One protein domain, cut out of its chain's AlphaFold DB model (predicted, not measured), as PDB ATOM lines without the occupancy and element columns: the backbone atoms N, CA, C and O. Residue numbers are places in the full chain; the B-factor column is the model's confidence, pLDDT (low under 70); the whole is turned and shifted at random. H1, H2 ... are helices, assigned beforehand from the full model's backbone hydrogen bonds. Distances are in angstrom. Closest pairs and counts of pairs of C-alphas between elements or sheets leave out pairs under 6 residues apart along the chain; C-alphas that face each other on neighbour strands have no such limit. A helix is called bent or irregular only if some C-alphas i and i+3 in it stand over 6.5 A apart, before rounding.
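AT A GLANCE: This is residues 189 to 284 of the 606 residues of the protein "FoxF" of Sulfuracidifex metallicus (UniProt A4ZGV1). Four long helices stack in a row, H1, H2, H5 and H3, with the longest, H2, near the middle and H5 slipped in at a slant between H2 and H3. H1 covers the side of H2 away from H5, and the short H4 sits at the helix ends where H2 begins and H3 ends, near H2 and close to H3 but not clearly touching it. The printed part has 96 residues with five named helices, H1 to H5 in order, and no named strand: all helix. It is compact, with a radius of gyration of the C-alphas of 13.5 A and spans of 35 by 30 by 17 A.

IN THESE COORDINATES: Find C-alpha 213 at (67.422, 138.291, 89.634); from there H2, residues 213 to 234, runs 33.4 A to C-alpha 234 at (72.020, 107.059, 100.640). H2 is irregular: C-alphas 214 and 217 are 7.0 A apart. Before it, H1, residues 192 to 208, spans 24.4 A. After it come H3, residues 239 to 254, 24.5 A, and H4, residues 256 to 259. H5, residues 265 to 281, spans 24.3 A and ends at C-alpha 281, (60.481, 109.168, 101.813).

HOW THE PARTS SIT: Start at H2, which touches H5 at a steep tilt of 45 degrees, the same way; their closest C-alphas, Val 224 and Gly 273, are 4.1 A apart. H1 and H2 form a helical hairpin, a shallow tilt of 22 degrees, opposite ways, closest at the C-alphas of Ser 206 and Lys 219, 4.9 A. H5 touches H3 at a shallow tilt of 31 degrees, opposite ways, closest at the C-alphas of Ala 272 and Ser 245, 4.3 A. H1 and H5 are apart. Every O i to N i+4 pair is within hydrogen-bond range in H1 and H5, but 13 of 18 in H2 and 9 of 12 in H3; H4 is too short for such a pair.

THE WHOLE: The C-alphas of Ser 189 and Ser 258, the two farthest apart, are 38.9 A from each other. The printed part has no cut, and its four links are tight. Look at residues 189 to 190 for pLDDT under 70; the mean of the printed part is 83.2.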
ATOM      1  N   SER A 189      62.808 104.083  84.990       54.62
ATOM      2  CA  SER A 189      63.891 103.865  85.943       54.62
ATOM      3  C   SER A 189      65.187 104.325  85.296       54.62
ATOM      4  O   SER A 189      65.740 103.640  84.438       54.62
ATOM      5  N   LEU A 190      65.674 105.497  85.700       61.06
ATOM      6  CA  LEU A 190      67.033 105.906  85.369       61.06
ATOM      7  C   LEU A 190      68.007 104.934  86.048       61.06
ATOM      8  O   LEU A 190      67.914 104.699  87.258       61.06
ATOM      9  N   THR A 191      68.928 104.366  85.270       73.81
ATOM     10  CA  THR A 191      70.062 103.604  85.805       73.81
ATOM     11  C   THR A 191      70.902 104.504  86.719       73.81
ATOM     12  O   THR A 191      70.880 105.727  86.546       73.81
ATOM     13  N   PRO A 192      71.645 103.952  87.697       74.38
ATOM     14  CA  PRO A 192      72.464 104.756  88.610       74.38
ATOM     15  C   PRO A 192      73.417 105.694  87.855       74.38
ATOM     16  O   PRO A 192      73.478 106.871  88.184       74.38
ATOM     17  N   LEU A 193      74.035 105.221  86.765       76.94
ATOM     18  CA  LEU A 193      74.876 106.041  85.888       76.94
ATOM     19  C   LEU A 193      74.117 107.242  85.298       76.94
ATOM     20  O   LEU A 193      74.584 108.371  85.386       76.94
ATOM     21  N   ARG A 194      72.913 107.026  84.748       79.38
ATOM     22  CA  ARG A 194      72.088 108.110  84.185       79.38
ATOM     23  C   ARG A 194      71.612 109.096  85.254       79.38
ATOM     24  O   ARG A 194      71.480 110.276  84.956       79.38
ATOM     25  N   LYS A 195      71.374 108.639  86.490       79.44
ATOM     26  CA  LYS A 195      71.060 109.526  87.624       79.44
ATOM     27  C   LYS A 195      72.250 110.408  87.989       79.44
ATOM     28  O   LYS A 195      72.055 111.600  88.186       79.44
ATOM     29  N   SER A 196      73.460 109.849  88.039       79.06
ATOM     30  CA  SER A 196      74.681 110.619  88.303       79.06
ATOM     31  C   SER A 196      74.948 111.645  87.203       79.06
ATOM     32  O   SER A 196      75.210 112.804  87.509       79.06
ATOM     33  N   VAL A 197      74.784 111.259  85.932       82.19
ATOM     34  CA  VAL A 197      74.881 112.189  84.791       82.19
ATOM     35  C   VAL A 197      73.842 113.307  84.901       82.19
ATOM     36  O   VAL A 197      74.184 114.467  84.705       82.19
ATOM     37  N   LEU A 198      72.597 112.990  85.275       83.00
ATOM     38  CA  LEU A 198      71.544 113.993  85.463       83.00
ATOM     39  C   LEU A 198      71.863 114.971  86.604       83.00
ATOM     40  O   LEU A 198      71.644 116.166  86.447       83.00
ATOM     41  N   ILE A 199      72.396 114.488  87.730       84.69
ATOM     42  CA  ILE A 199      72.814 115.343  88.854       84.69
ATOM     43  C   ILE A 199      73.909 116.311  88.408       84.69
ATOM     44  O   ILE A 199      73.804 117.509  88.665       84.69
ATOM     45  N   ILE A 200      74.930 115.801  87.714       84.50
ATOM     46  CA  ILE A 200      76.042 116.613  87.209       84.50
ATOM     47  C   ILE A 200      75.524 117.638  86.196       84.50
ATOM     48  O   ILE A 200      75.857 118.814  86.298       84.50
ATOM     49  N   ALA A 201      74.651 117.226  85.273       84.81
ATOM     50  CA  ALA A 201      74.053 118.122  84.291       84.81
ATOM     51  C   ALA A 201      73.226 119.238  84.952       84.81
ATOM     52  O   ALA A 201      73.387 120.401  84.593       84.81
ATOM     53  N   LEU A 202      72.389 118.919  85.946       84.75
ATOM     54  CA  LEU A 202      71.600 119.913  86.692       84.75
ATOM     55  C   LEU A 202      72.487 120.892  87.470       84.75
ATOM     56  O   LEU A 202      72.192 122.083  87.539       84.75
ATOM     57  N   PHE A 203      73.594 120.409  88.031       82.19
ATOM     58  CA  PHE A 203      74.525 121.257  88.767       82.19
ATOM     59  C   PHE A 203      75.312 122.186  87.829       82.19
ATOM     60  O   PHE A 203      75.354 123.393  88.059       82.19
ATOM     61  N   ILE A 204      75.855 121.660  86.723       84.56
ATOM     62  CA  ILE A 204      76.573 122.454  85.708       84.56
ATOM     63  C   ILE A 204      75.642 123.488  85.071       84.56
ATOM     64  O   ILE A 204      76.007 124.654  84.966       84.56
ATOM     65  N   THR A 205      74.425 123.091  84.691       82.00
ATOM     66  CA  THR A 205      73.446 124.027  84.116       82.00
ATOM     67  C   THR A 205      73.087 125.136  85.101       82.00
ATOM     68  O   THR A 205      73.023 126.289  84.693       82.00
ATOM     69  N   SER A 206      72.954 124.835  86.399       82.88
ATOM     70  CA  SER A 206      72.717 125.871  87.415       82.88
ATOM     71  C   SER A 206      73.871 126.875  87.551       82.88
ATOM     72  O   SER A 206      73.615 128.057  87.771       82.88
ATOM     73  N   LEU A 207      75.122 126.433  87.374       83.69
ATOM     74  CA  LEU A 207      76.311 127.294  87.418       83.69
ATOM     75  C   LEU A 207      76.459 128.166  86.167       83.69
ATOM     76  O   LEU A 207      76.955 129.282  86.258       83.69
ATOM     77  N   MET A 208      76.031 127.664  85.005       84.00
ATOM     78  CA  MET A 208      76.107 128.383  83.725       84.00
ATOM     79  C   MET A 208      75.046 129.484  83.582       84.00
ATOM     80  O   MET A 208      75.160 130.330  82.698       84.00
ATOM     81  N   LEU A 209      74.002 129.485  84.419       83.56
ATOM     82  CA  LEU A 209      72.962 130.512  84.381       83.56
ATOM     83  C   LEU A 209      73.491 131.875  84.886       83.56
ATOM     84  O   LEU A 209      74.243 131.904  85.866       83.56
ATOM     85  N   PRO A 210      73.054 133.012  84.308       81.38
ATOM     86  CA  PRO A 210      73.482 134.347  84.740       81.38
ATOM     87  C   PRO A 210      73.193 134.643  86.221       81.38
ATOM     88  O   PRO A 210      72.233 134.133  86.802       81.38
ATOM     89  N   GLU A 211      74.012 135.481  86.861       79.06
ATOM     90  CA  GLU A 211      73.826 135.957  88.249       79.06
ATOM     91  C   GLU A 211      72.863 137.151  88.341       79.06
ATOM     92  O   GLU A 211      73.111 138.135  89.032       79.06
ATOM     93  N   THR A 212      71.748 137.078  87.617       81.00
ATOM     94  CA  THR A 212      70.705 138.105  87.630       81.00
ATOM     95  C   THR A 212      69.453 137.598  88.342       81.00
ATOM     96  O   THR A 212      69.169 136.398  88.355       81.00
ATOM     97  N   VAL A 213      68.684 138.535  88.906       77.06
ATOM     98  CA  VAL A 213      67.422 138.291  89.634       77.06
ATOM     99  C   VAL A 213      66.480 137.297  88.924       77.06
ATOM    100  O   VAL A 213      65.929 136.437  89.614       77.06
ATOM    101  N   PRO A 214      66.315 137.328  87.581       78.00
ATOM    102  CA  PRO A 214      65.423 136.403  86.884       78.00
ATOM    103  C   PRO A 214      65.815 134.921  86.955       78.00
ATOM    104  O   PRO A 214      64.944 134.053  86.984       78.00
ATOM    105  N   PHE A 215      67.112 134.600  86.998       81.50
ATOM    106  CA  PHE A 215      67.582 133.208  86.928       81.50
ATOM    107  C   PHE A 215      67.823 132.572  88.296       81.50
ATOM    108  O   PHE A 215      67.922 131.348  88.400       81.50
ATOM    109  N   THR A 216      67.899 133.370  89.357       81.56
ATOM    110  CA  THR A 216      68.194 132.898  90.713       81.56
ATOM    111  C   THR A 216      67.213 131.817  91.181       81.56
ATOM    112  O   THR A 216      67.637 130.802  91.734       81.56
ATOM    113  N   LEU A 217      65.911 131.965  90.915       81.69
ATOM    114  CA  LEU A 217      64.912 130.974  91.329       81.69
ATOM    115  C   LEU A 217      65.061 129.651  90.554       81.69
ATOM    116  O   LEU A 217      64.957 128.572  91.140       81.69
ATOM    117  N   VAL A 218      65.428 129.712  89.270       82.94
ATOM    118  CA  VAL A 218      65.760 128.524  88.460       82.94
ATOM    119  C   VAL A 218      66.992 127.803  89.016       82.94
ATOM    120  O   VAL A 218      66.992 126.573  89.122       82.94
ATOM    121  N   LYS A 219      68.015 128.549  89.458       85.75
ATOM    122  CA  LYS A 219      69.197 127.977  90.125       85.75
ATOM    123  C   LYS A 219      68.817 127.236  91.405       85.75
ATOM    124  O   LYS A 219      69.266 126.105  91.606       85.75
ATOM    125  N   VAL A 220      67.959 127.830  92.240       85.88
ATOM    126  CA  VAL A 220      67.432 127.180  93.456       85.88
ATOM    127  C   VAL A 220      66.700 125.885  93.093       85.88
ATOM    128  O   VAL A 220      66.965 124.844  93.689       85.88
ATOM    129  N   ILE A 221      65.843 125.899  92.068       84.62
ATOM    130  CA  ILE A 221      65.109 124.705  91.624       84.62
ATOM    131  C   ILE A 221      66.064 123.578  91.202       84.62
ATOM    132  O   ILE A 221      65.957 122.456  91.707       84.62
ATOM    133  N   PHE A 222      67.010 123.845  90.297       87.00
ATOM    134  CA  PHE A 222      67.911 122.807  89.777       87.00
ATOM    135  C   PHE A 222      68.821 122.222  90.860       87.00
ATOM    136  O   PHE A 222      69.013 121.004  90.920       87.00
ATOM    137  N   THR A 223      69.322 123.062  91.762       87.81
ATOM    138  CA  THR A 223      70.171 122.627  92.881       87.81
ATOM    139  C   THR A 223      69.393 121.831  93.931       87.81
ATOM    140  O   THR A 223      69.898 120.810  94.406       87.81
ATOM    141  N   VAL A 224      68.141 122.202  94.231       89.00
ATOM    142  CA  VAL A 224      67.234 121.410  95.083       89.00
ATOM    143  C   VAL A 224      66.982 120.028  94.471       89.00
ATOM    144  O   VAL A 224      67.046 119.021  95.179       89.00
ATOM    145  N   ILE A 225      66.742 119.938  93.159       86.31
ATOM    146  CA  ILE A 225      66.532 118.643  92.484       86.31
ATOM    147  C   ILE A 225      67.799 117.789  92.540       86.31
ATOM    148  O   ILE A 225      67.717 116.597  92.849       86.31
ATOM    149  N   ALA A 226      68.970 118.380  92.292       87.25
ATOM    150  CA  ALA A 226      70.249 117.685  92.409       87.25
ATOM    151  C   ALA A 226      70.469 117.136  93.836       87.25
ATOM    152  O   ALA A 226      70.803 115.960  94.004       87.25
ATOM    153  N   GLY A 227      70.188 117.938  94.870       88.12
ATOM    154  CA  GLY A 227      70.212 117.505  96.274       88.12
ATOM    155  C   GLY A 227      69.217 116.376  96.574       88.12
ATOM    156  O   GLY A 227      69.544 115.369  97.205       88.12
ATOM    157  N   GLY A 228      67.998 116.480  96.049       86.50
ATOM    158  CA  GLY A 228      66.981 115.439  96.187       86.50
ATOM    159  C   GLY A 228      67.405 114.116  95.545       86.50
ATOM    160  O   GLY A 228      67.292 113.063  96.173       86.50
ATOM    161  N   LEU A 229      67.953 114.149  94.327       86.19
ATOM    162  CA  LEU A 229      68.424 112.956  93.618       86.19
ATOM    163  C   LEU A 229      69.630 112.301  94.303       86.19
ATOM    164  O   LEU A 229      69.689 111.072  94.363       86.19
ATOM    165  N   THR A 230      70.556 113.087  94.856       86.62
ATOM    166  CA  THR A 230      71.722 112.545  95.577       86.62
ATOM    167  C   THR A 230      71.314 111.783  96.835       86.62
ATOM    168  O   THR A 230      71.808 110.681  97.069       86.62
ATOM    169  N   SER A 231      70.333 112.277  97.594       86.69
ATOM    170  CA  SER A 231      69.838 111.570  98.789       86.69
ATOM    171  C   SER A 231      69.237 110.182  98.500       86.69
ATOM    172  O   SER A 231      69.226 109.319  99.379       86.69
ATOM    173  N   ILE A 232      68.782 109.920  97.263       82.62
ATOM    174  CA  ILE A 232      68.260 108.602  96.856       82.62
ATOM    175  C   ILE A 232      69.358 107.530  96.929       82.62
ATOM    176  O   ILE A 232      69.048 106.379  97.224       82.62
ATOM    177  N   PHE A 233      70.628 107.886  96.713       82.56
ATOM    178  CA  PHE A 233      71.741 106.935  96.807       82.56
ATOM    179  C   PHE A 233      72.025 106.488  98.245       82.56
ATOM    180  O   PHE A 233      72.462 105.360  98.454       82.56
ATOM    181  N   PHE A 234      71.728 107.335  99.233       81.00
ATOM    182  CA  PHE A 234      72.020 107.059 100.640       81.00
ATOM    183  C   PHE A 234      70.894 106.304 101.365       81.00
ATOM    184  O   PHE A 234      71.109 105.821 102.471       81.00
ATOM    185  N   ASN A 235      69.699 106.180 100.765       77.94
ATOM    186  CA  ASN A 235      68.545 105.453 101.327       77.94
ATOM    187  C   ASN A 235      68.171 105.834 102.782       77.94
ATOM    188  O   ASN A 235      67.536 105.055 103.499       77.94
ATOM    189  N   LEU A 236      68.516 107.047 103.221       81.88
ATOM    190  CA  LEU A 236      68.213 107.553 104.558       81.88
ATOM    191  C   LEU A 236      66.735 107.950 104.666       81.88
ATOM    192  O   LEU A 236      66.154 108.515 103.738       81.88
ATOM    193  N   ARG A 237      66.112 107.685 105.822       82.81
ATOM    194  CA  ARG A 237      64.703 108.023 106.082       82.81
ATOM    195  C   ARG A 237      64.544 108.640 107.461       82.81
ATOM    196  O   ARG A 237      64.840 107.998 108.462       82.81
ATOM    197  N   SER A 238      64.006 109.853 107.520       83.88
ATOM    198  CA  SER A 238      63.685 110.516 108.785       83.88
ATOM    199  C   SER A 238      62.563 111.526 108.593       83.88
ATOM    200  O   SER A 238      62.656 112.392 107.730       83.88
ATOM    201  N   LYS A 239      61.518 111.447 109.425       79.06
ATOM    202  CA  LYS A 239      60.357 112.357 109.367       79.06
ATOM    203  C   LYS A 239      60.710 113.792 109.743       79.06
ATOM    204  O   LYS A 239      60.047 114.715 109.286       79.06
ATOM    205  N   PHE A 240      61.758 113.972 110.543       82.81
ATOM    206  CA  PHE A 240      62.165 115.275 111.061       82.81
ATOM    207  C   PHE A 240      62.950 116.107 110.045       82.81
ATOM    208  O   PHE A 240      63.020 117.315 110.208       82.81
ATOM    209  N   MET A 241      63.478 115.499 108.973       86.19
ATOM    210  CA  MET A 241      64.323 116.190 107.984       86.19
ATOM    211  C   MET A 241      63.545 117.062 106.986       86.19
ATOM    212  O   MET A 241      64.139 117.854 106.261       86.19
ATOM    213  N   LEU A 242      62.211 116.986 106.977       83.75
ATOM    214  CA  LEU A 242      61.390 117.870 106.147       83.75
ATOM    215  C   LEU A 242      61.332 119.304 106.699       83.75
ATOM    216  O   LEU A 242      61.363 120.260 105.932       83.75
ATOM    217  N   LEU A 243      61.264 119.454 108.024       85.38
ATOM    218  CA  LEU A 243      61.216 120.760 108.681       85.38
ATOM    219  C   LEU A 243      62.458 121.622 108.364       85.38
ATOM    220  O   LEU A 243      62.263 122.736 107.887       85.38
ATOM    221  N   PRO A 244      63.709 121.127 108.523       87.69
ATOM    222  CA  PRO A 244      64.896 121.901 108.184       87.69
ATOM    223  C   PRO A 244      64.973 122.244 106.689       87.69
ATOM    224  O   PRO A 244      65.419 123.327 106.330       87.69
ATOM    225  N   SER A 245      64.481 121.368 105.804       88.06
ATOM    226  CA  SER A 245      64.377 121.662 104.367       88.06
ATOM    227  C   SER A 245      63.469 122.868 104.093       88.06
ATOM    228  O   SER A 245      63.877 123.805 103.407       88.06
ATOM    229  N   ILE A 246      62.273 122.890 104.695       85.06
ATOM    230  CA  ILE A 246      61.329 124.009 104.564       85.06
ATOM    231  C   ILE A 246      61.935 125.292 105.137       85.06
ATOM    232  O   ILE A 246      61.857 126.332 104.491       85.06
ATOM    233  N   THR A 247      62.575 125.237 106.310       86.00
ATOM    234  CA  THR A 247      63.174 126.435 106.918       86.00
ATOM    235  C   THR A 247      64.311 127.010 106.079       86.00
ATOM    236  O   THR A 247      64.422 128.229 105.995       86.00
ATOM    237  N   ILE A 248      65.123 126.170 105.421       88.81
ATOM    238  CA  ILE A 248      66.191 126.648 104.529       88.81
ATOM    239  C   ILE A 248      65.590 127.359 103.311       88.81
ATOM    240  O   ILE A 248      66.025 128.458 102.983       88.81
ATOM    241  N   ILE A 249      64.563 126.782 102.672       85.25
ATOM    242  CA  ILE A 249      63.902 127.404 101.508       85.25
ATOM    243  C   ILE A 249      63.214 128.715 101.901       85.25
ATOM    244  O   ILE A 249      63.364 129.717 101.209       85.25
ATOM    245  N   VAL A 250      62.494 128.735 103.025       84.12
ATOM    246  CA  VAL A 250      61.848 129.957 103.529       84.12
ATOM    247  C   VAL A 250      62.893 131.021 103.866       84.12
ATOM    248  O   VAL A 250      62.703 132.178 103.508       84.12
ATOM    249  N   GLY A 251      64.019 130.645 104.476       81.00
ATOM    250  CA  GLY A 251      65.137 131.556 104.721       81.00
ATOM    251  C   GLY A 251      65.719 132.135 103.428       81.00
ATOM    252  O   GLY A 251      65.878 133.348 103.322       81.00
ATOM    253  N   LEU A 252      65.962 131.295 102.416       83.50
ATOM    254  CA  LEU A 252      66.433 131.741 101.098       83.50
ATOM    255  C   LEU A 252      65.464 132.734 100.438       83.50
ATOM    256  O   LEU A 252      65.914 133.698  99.827       83.50
ATOM    257  N   LEU A 253      64.150 132.523 100.579       81.25
ATOM    258  CA  LEU A 253      63.132 133.428 100.036       81.25
ATOM    259  C   LEU A 253      63.008 134.728 100.840       81.25
ATOM    260  O   LEU A 253      62.899 135.788 100.237       81.25
ATOM    261  N   LEU A 254      63.054 134.683 102.175       80.62
ATOM    262  CA  LEU A 254      62.950 135.877 103.028       80.62
ATOM    263  C   LEU A 254      64.138 136.829 102.858       80.62
ATOM    264  O   LEU A 254      63.967 138.045 102.897       80.62
ATOM    265  N   PHE A 255      65.333 136.280 102.643       80.62
ATOM    266  CA  PHE A 255      66.566 137.046 102.453       80.62
ATOM    267  C   PHE A 255      66.996 137.113 100.980       80.62
ATOM    268  O   PHE A 255      68.152 137.411 100.673       80.62
ATOM    269  N   TYR A 256      66.073 136.854 100.052       78.56
ATOM    270  CA  TYR A 256      66.344 136.791  98.617       78.56
ATOM    271  C   TYR A 256      67.100 138.012  98.053       78.56
ATOM    272  O   TYR A 256      68.056 137.798  97.303       78.56
ATOM    273  N   PRO A 257      66.804 139.273  98.451       76.69
ATOM    274  CA  PRO A 257      67.564 140.440  97.989       76.69
ATOM    275  C   PRO A 257      69.054 140.415  98.340       76.69
ATOM    276  O   PRO A 257      69.856 141.026  97.643       76.69
ATOM    277  N   SER A 258      69.439 139.707  99.401       79.12
ATOM    278  CA  SER A 258      70.838 139.551  99.812       79.12
ATOM    279  C   SER A 258      71.486 138.300  99.225       79.12
ATOM    280  O   SER A 258      72.709 138.230  99.128       79.12
ATOM    281  N   PHE A 259      70.684 137.304  98.841       79.81
ATOM    282  CA  PHE A 259      71.189 136.030  98.346       79.81
ATOM    283  C   PHE A 259      71.234 135.923  96.828       79.81
ATOM    284  O   PHE A 259      72.001 135.093  96.368       79.81
ATOM    285  N   TYR A 260      70.491 136.719  96.049       78.94
ATOM    286  CA  TYR A 260      70.253 136.417  94.627       78.94
ATOM    287  C   TYR A 260      71.507 136.259  93.743       78.94
ATOM    288  O   TYR A 260      71.462 135.501  92.771       78.94
ATOM    289  N   SER A 261      72.612 136.925  94.091       80.94
ATOM    290  CA  SER A 261      73.931 136.817  93.444       80.94
ATOM    291  C   SER A 261      74.977 136.081  94.297       80.94
ATOM    292  O   SER A 261      76.135 135.957  93.916       80.94
ATOM    293  N   SER A 262      74.599 135.582  95.474       85.31
ATOM    294  CA  SER A 262      75.516 134.928  96.404       85.31
ATOM    295  C   SER A 262      75.790 133.477  96.018       85.31
ATOM    296  O   SER A 262      74.875 132.680  95.793       85.31
ATOM    297  N   PHE A 263      77.061 133.076  96.095       85.12
ATOM    298  CA  PHE A 263      77.475 131.677  95.960       85.12
ATOM    299  C   PHE A 263      76.854 130.755  97.030       85.12
ATOM    300  O   PHE A 263      76.742 129.546  96.827       85.12
ATOM    301  N   LEU A 264      76.389 131.303  98.160       85.06
ATOM    302  CA  LEU A 264      75.747 130.524  99.225       85.06
ATOM    303  C   LEU A 264      74.418 129.880  98.796       85.06
ATOM    304  O   LEU A 264      73.976 128.930  99.449       85.06
ATOM    305  N   ILE A 265      73.811 130.319  97.686       85.81
ATOM    306  CA  ILE A 265      72.595 129.702  97.143       85.81
ATOM    307  C   ILE A 265      72.804 128.213  96.861       85.81
ATOM    308  O   ILE A 265      71.937 127.412  97.212       85.81
ATOM    309  N   TYR A 266      73.923 127.827  96.242       87.56
ATOM    310  CA  TYR A 266      74.147 126.447  95.800       87.56
ATOM    311  C   TYR A 266      74.164 125.440  96.967       87.56
ATOM    312  O   TYR A 266      73.356 124.507  96.942       87.56
ATOM    313  N   PRO A 267      75.003 125.598  98.016       90.06
ATOM    314  CA  PRO A 267      75.038 124.647  99.129       90.06
ATOM    315  C   PRO A 267      73.751 124.655  99.968       90.06
ATOM    316  O   PRO A 267      73.299 123.593 100.411       90.06
ATOM    317  N   LEU A 268      73.115 125.816 100.165       90.31
ATOM    318  CA  LEU A 268      71.859 125.910 100.918       90.31
ATOM    319  C   LEU A 268      70.702 125.238 100.167       90.31
ATOM    320  O   LEU A 268      69.984 124.415 100.729       90.31
ATOM    321  N   SER A 269      70.565 125.499  98.871       90.06
ATOM    322  CA  SER A 269      69.511 124.897  98.047       90.06
ATOM    323  C   SER A 269      69.719 123.388  97.872       90.06
ATOM    324  O   SER A 269      68.777 122.600  97.989       90.06
ATOM    325  N   PHE A 270      70.968 122.951  97.683       91.69
ATOM    326  CA  PHE A 270      71.307 121.530  97.607       91.69
ATOM    327  C   PHE A 270      70.985 120.791  98.915       91.69
ATOM    328  O   PHE A 270      70.343 119.736  98.894       91.69
ATOM    329  N   SER A 271      71.383 121.348 100.064       90.94
ATOM    330  CA  SER A 271      71.084 120.750 101.373       90.94
ATOM    331  C   SER A 271      69.581 120.717 101.659       90.94
ATOM    332  O   SER A 271      69.079 119.694 102.136       90.94
ATOM    333  N   ALA A 272      68.836 121.757 101.274       91.00
ATOM    334  CA  ALA A 272      67.380 121.759 101.358       91.00
ATOM    335  C   ALA A 272      66.756 120.600 100.566       91.00
ATOM    336  O   ALA A 272      65.907 119.882 101.101       91.00
ATOM    337  N   GLY A 273      67.198 120.362  99.328       87.81
ATOM    338  CA  GLY A 273      66.724 119.242  98.510       87.81
ATOM    339  C   GLY A 273      67.073 117.868  99.086       87.81
ATOM    340  O   GLY A 273      66.224 116.972  99.134       87.81
ATOM    341  N   PHE A 274      68.302 117.718  99.581       91.44
ATOM    342  CA  PHE A 274      68.788 116.479 100.190       91.44
ATOM    343  C   PHE A 274      67.972 116.090 101.430       91.44
ATOM    344  O   PHE A 274      67.437 114.979 101.511       91.44
ATOM    345  N   LEU A 275      67.807 117.026 102.370       91.50
ATOM    346  CA  LEU A 275      67.019 116.825 103.589       91.50
ATOM    347  C   LEU A 275      65.527 116.635 103.274       91.50
ATOM    348  O   LEU A 275      64.867 115.763 103.851       91.50
ATOM    349  N   GLY A 276      65.015 117.397 102.305       86.94
ATOM    350  CA  GLY A 276      63.623 117.351 101.874       86.94
ATOM    351  C   GLY A 276      63.211 115.970 101.373       86.94
ATOM    352  O   GLY A 276      62.169 115.456 101.786       86.94
ATOM    353  N   ASN A 277      64.044 115.310 100.562       87.50
ATOM    354  CA  ASN A 277      63.730 113.966 100.071       87.50
ATOM    355  C   ASN A 277      63.824 112.890 101.172       87.50
ATOM    356  O   ASN A 277      62.985 111.987 101.206       87.50
ATOM    357  N   ILE A 278      64.763 113.001 102.121       88.88
ATOM    358  CA  ILE A 278      64.830 112.111 103.302       88.88
ATOM    359  C   ILE A 278      63.535 112.209 104.127       88.88
ATOM    360  O   ILE A 278      62.960 111.187 104.531       88.88
ATOM    361  N   GLY A 279      63.048 113.440 104.318       84.56
ATOM    362  CA  GLY A 279      61.741 113.747 104.897       84.56
ATOM    363  C   GLY A 279      60.608 113.095 104.116       84.56
ATOM    364  O   GLY A 279      59.840 112.292 104.660       84.56
ATOM    365  N   PHE A 280      60.556 113.377 102.816       83.88
ATOM    366  CA  PHE A 280      59.524 112.908 101.903       83.88
ATOM    367  C   PHE A 280      59.398 111.382 101.901       83.88
ATOM    368  O   PHE A 280      58.291 110.857 102.031       83.88
ATOM    369  N   GLN A 281      60.504 110.635 101.842       82.88
ATOM    370  CA  GLN A 281      60.481 109.168 101.813       82.88
ATOM    371  C   GLN A 281      59.791 108.543 103.036       82.88
ATOM    372  O   GLN A 281      59.129 107.507 102.903       82.88
ATOM    373  N   SER A 282      59.881 109.183 104.201       82.69
ATOM    374  CA  SER A 282      59.319 108.691 105.466       82.69
ATOM    375  C   SER A 282      57.826 109.014 105.673       82.69
ATOM    376  O   SER A 282      57.199 108.521 106.618       82.69
ATOM    377  N   MET A 283      57.231 109.821 104.787       78.81
ATOM    378  CA  MET A 283      55.852 110.287 104.919       78.81
ATOM    379  C   MET A 283      54.794 109.232 104.590       78.81
ATOM    380  O   MET A 283      54.987 108.325 103.768       78.81
ATOM    381  N   LYS A 284      53.614 109.414 105.201       75.00
ATOM    382  CA  LYS A 284      52.404 108.651 104.878       75.00
ATOM    383  C   LYS A 284      51.999 108.890 103.419       75.00
ATOM    384  O   LYS A 284      52.167 109.974 102.871       75.00
TER     385      LYS A 284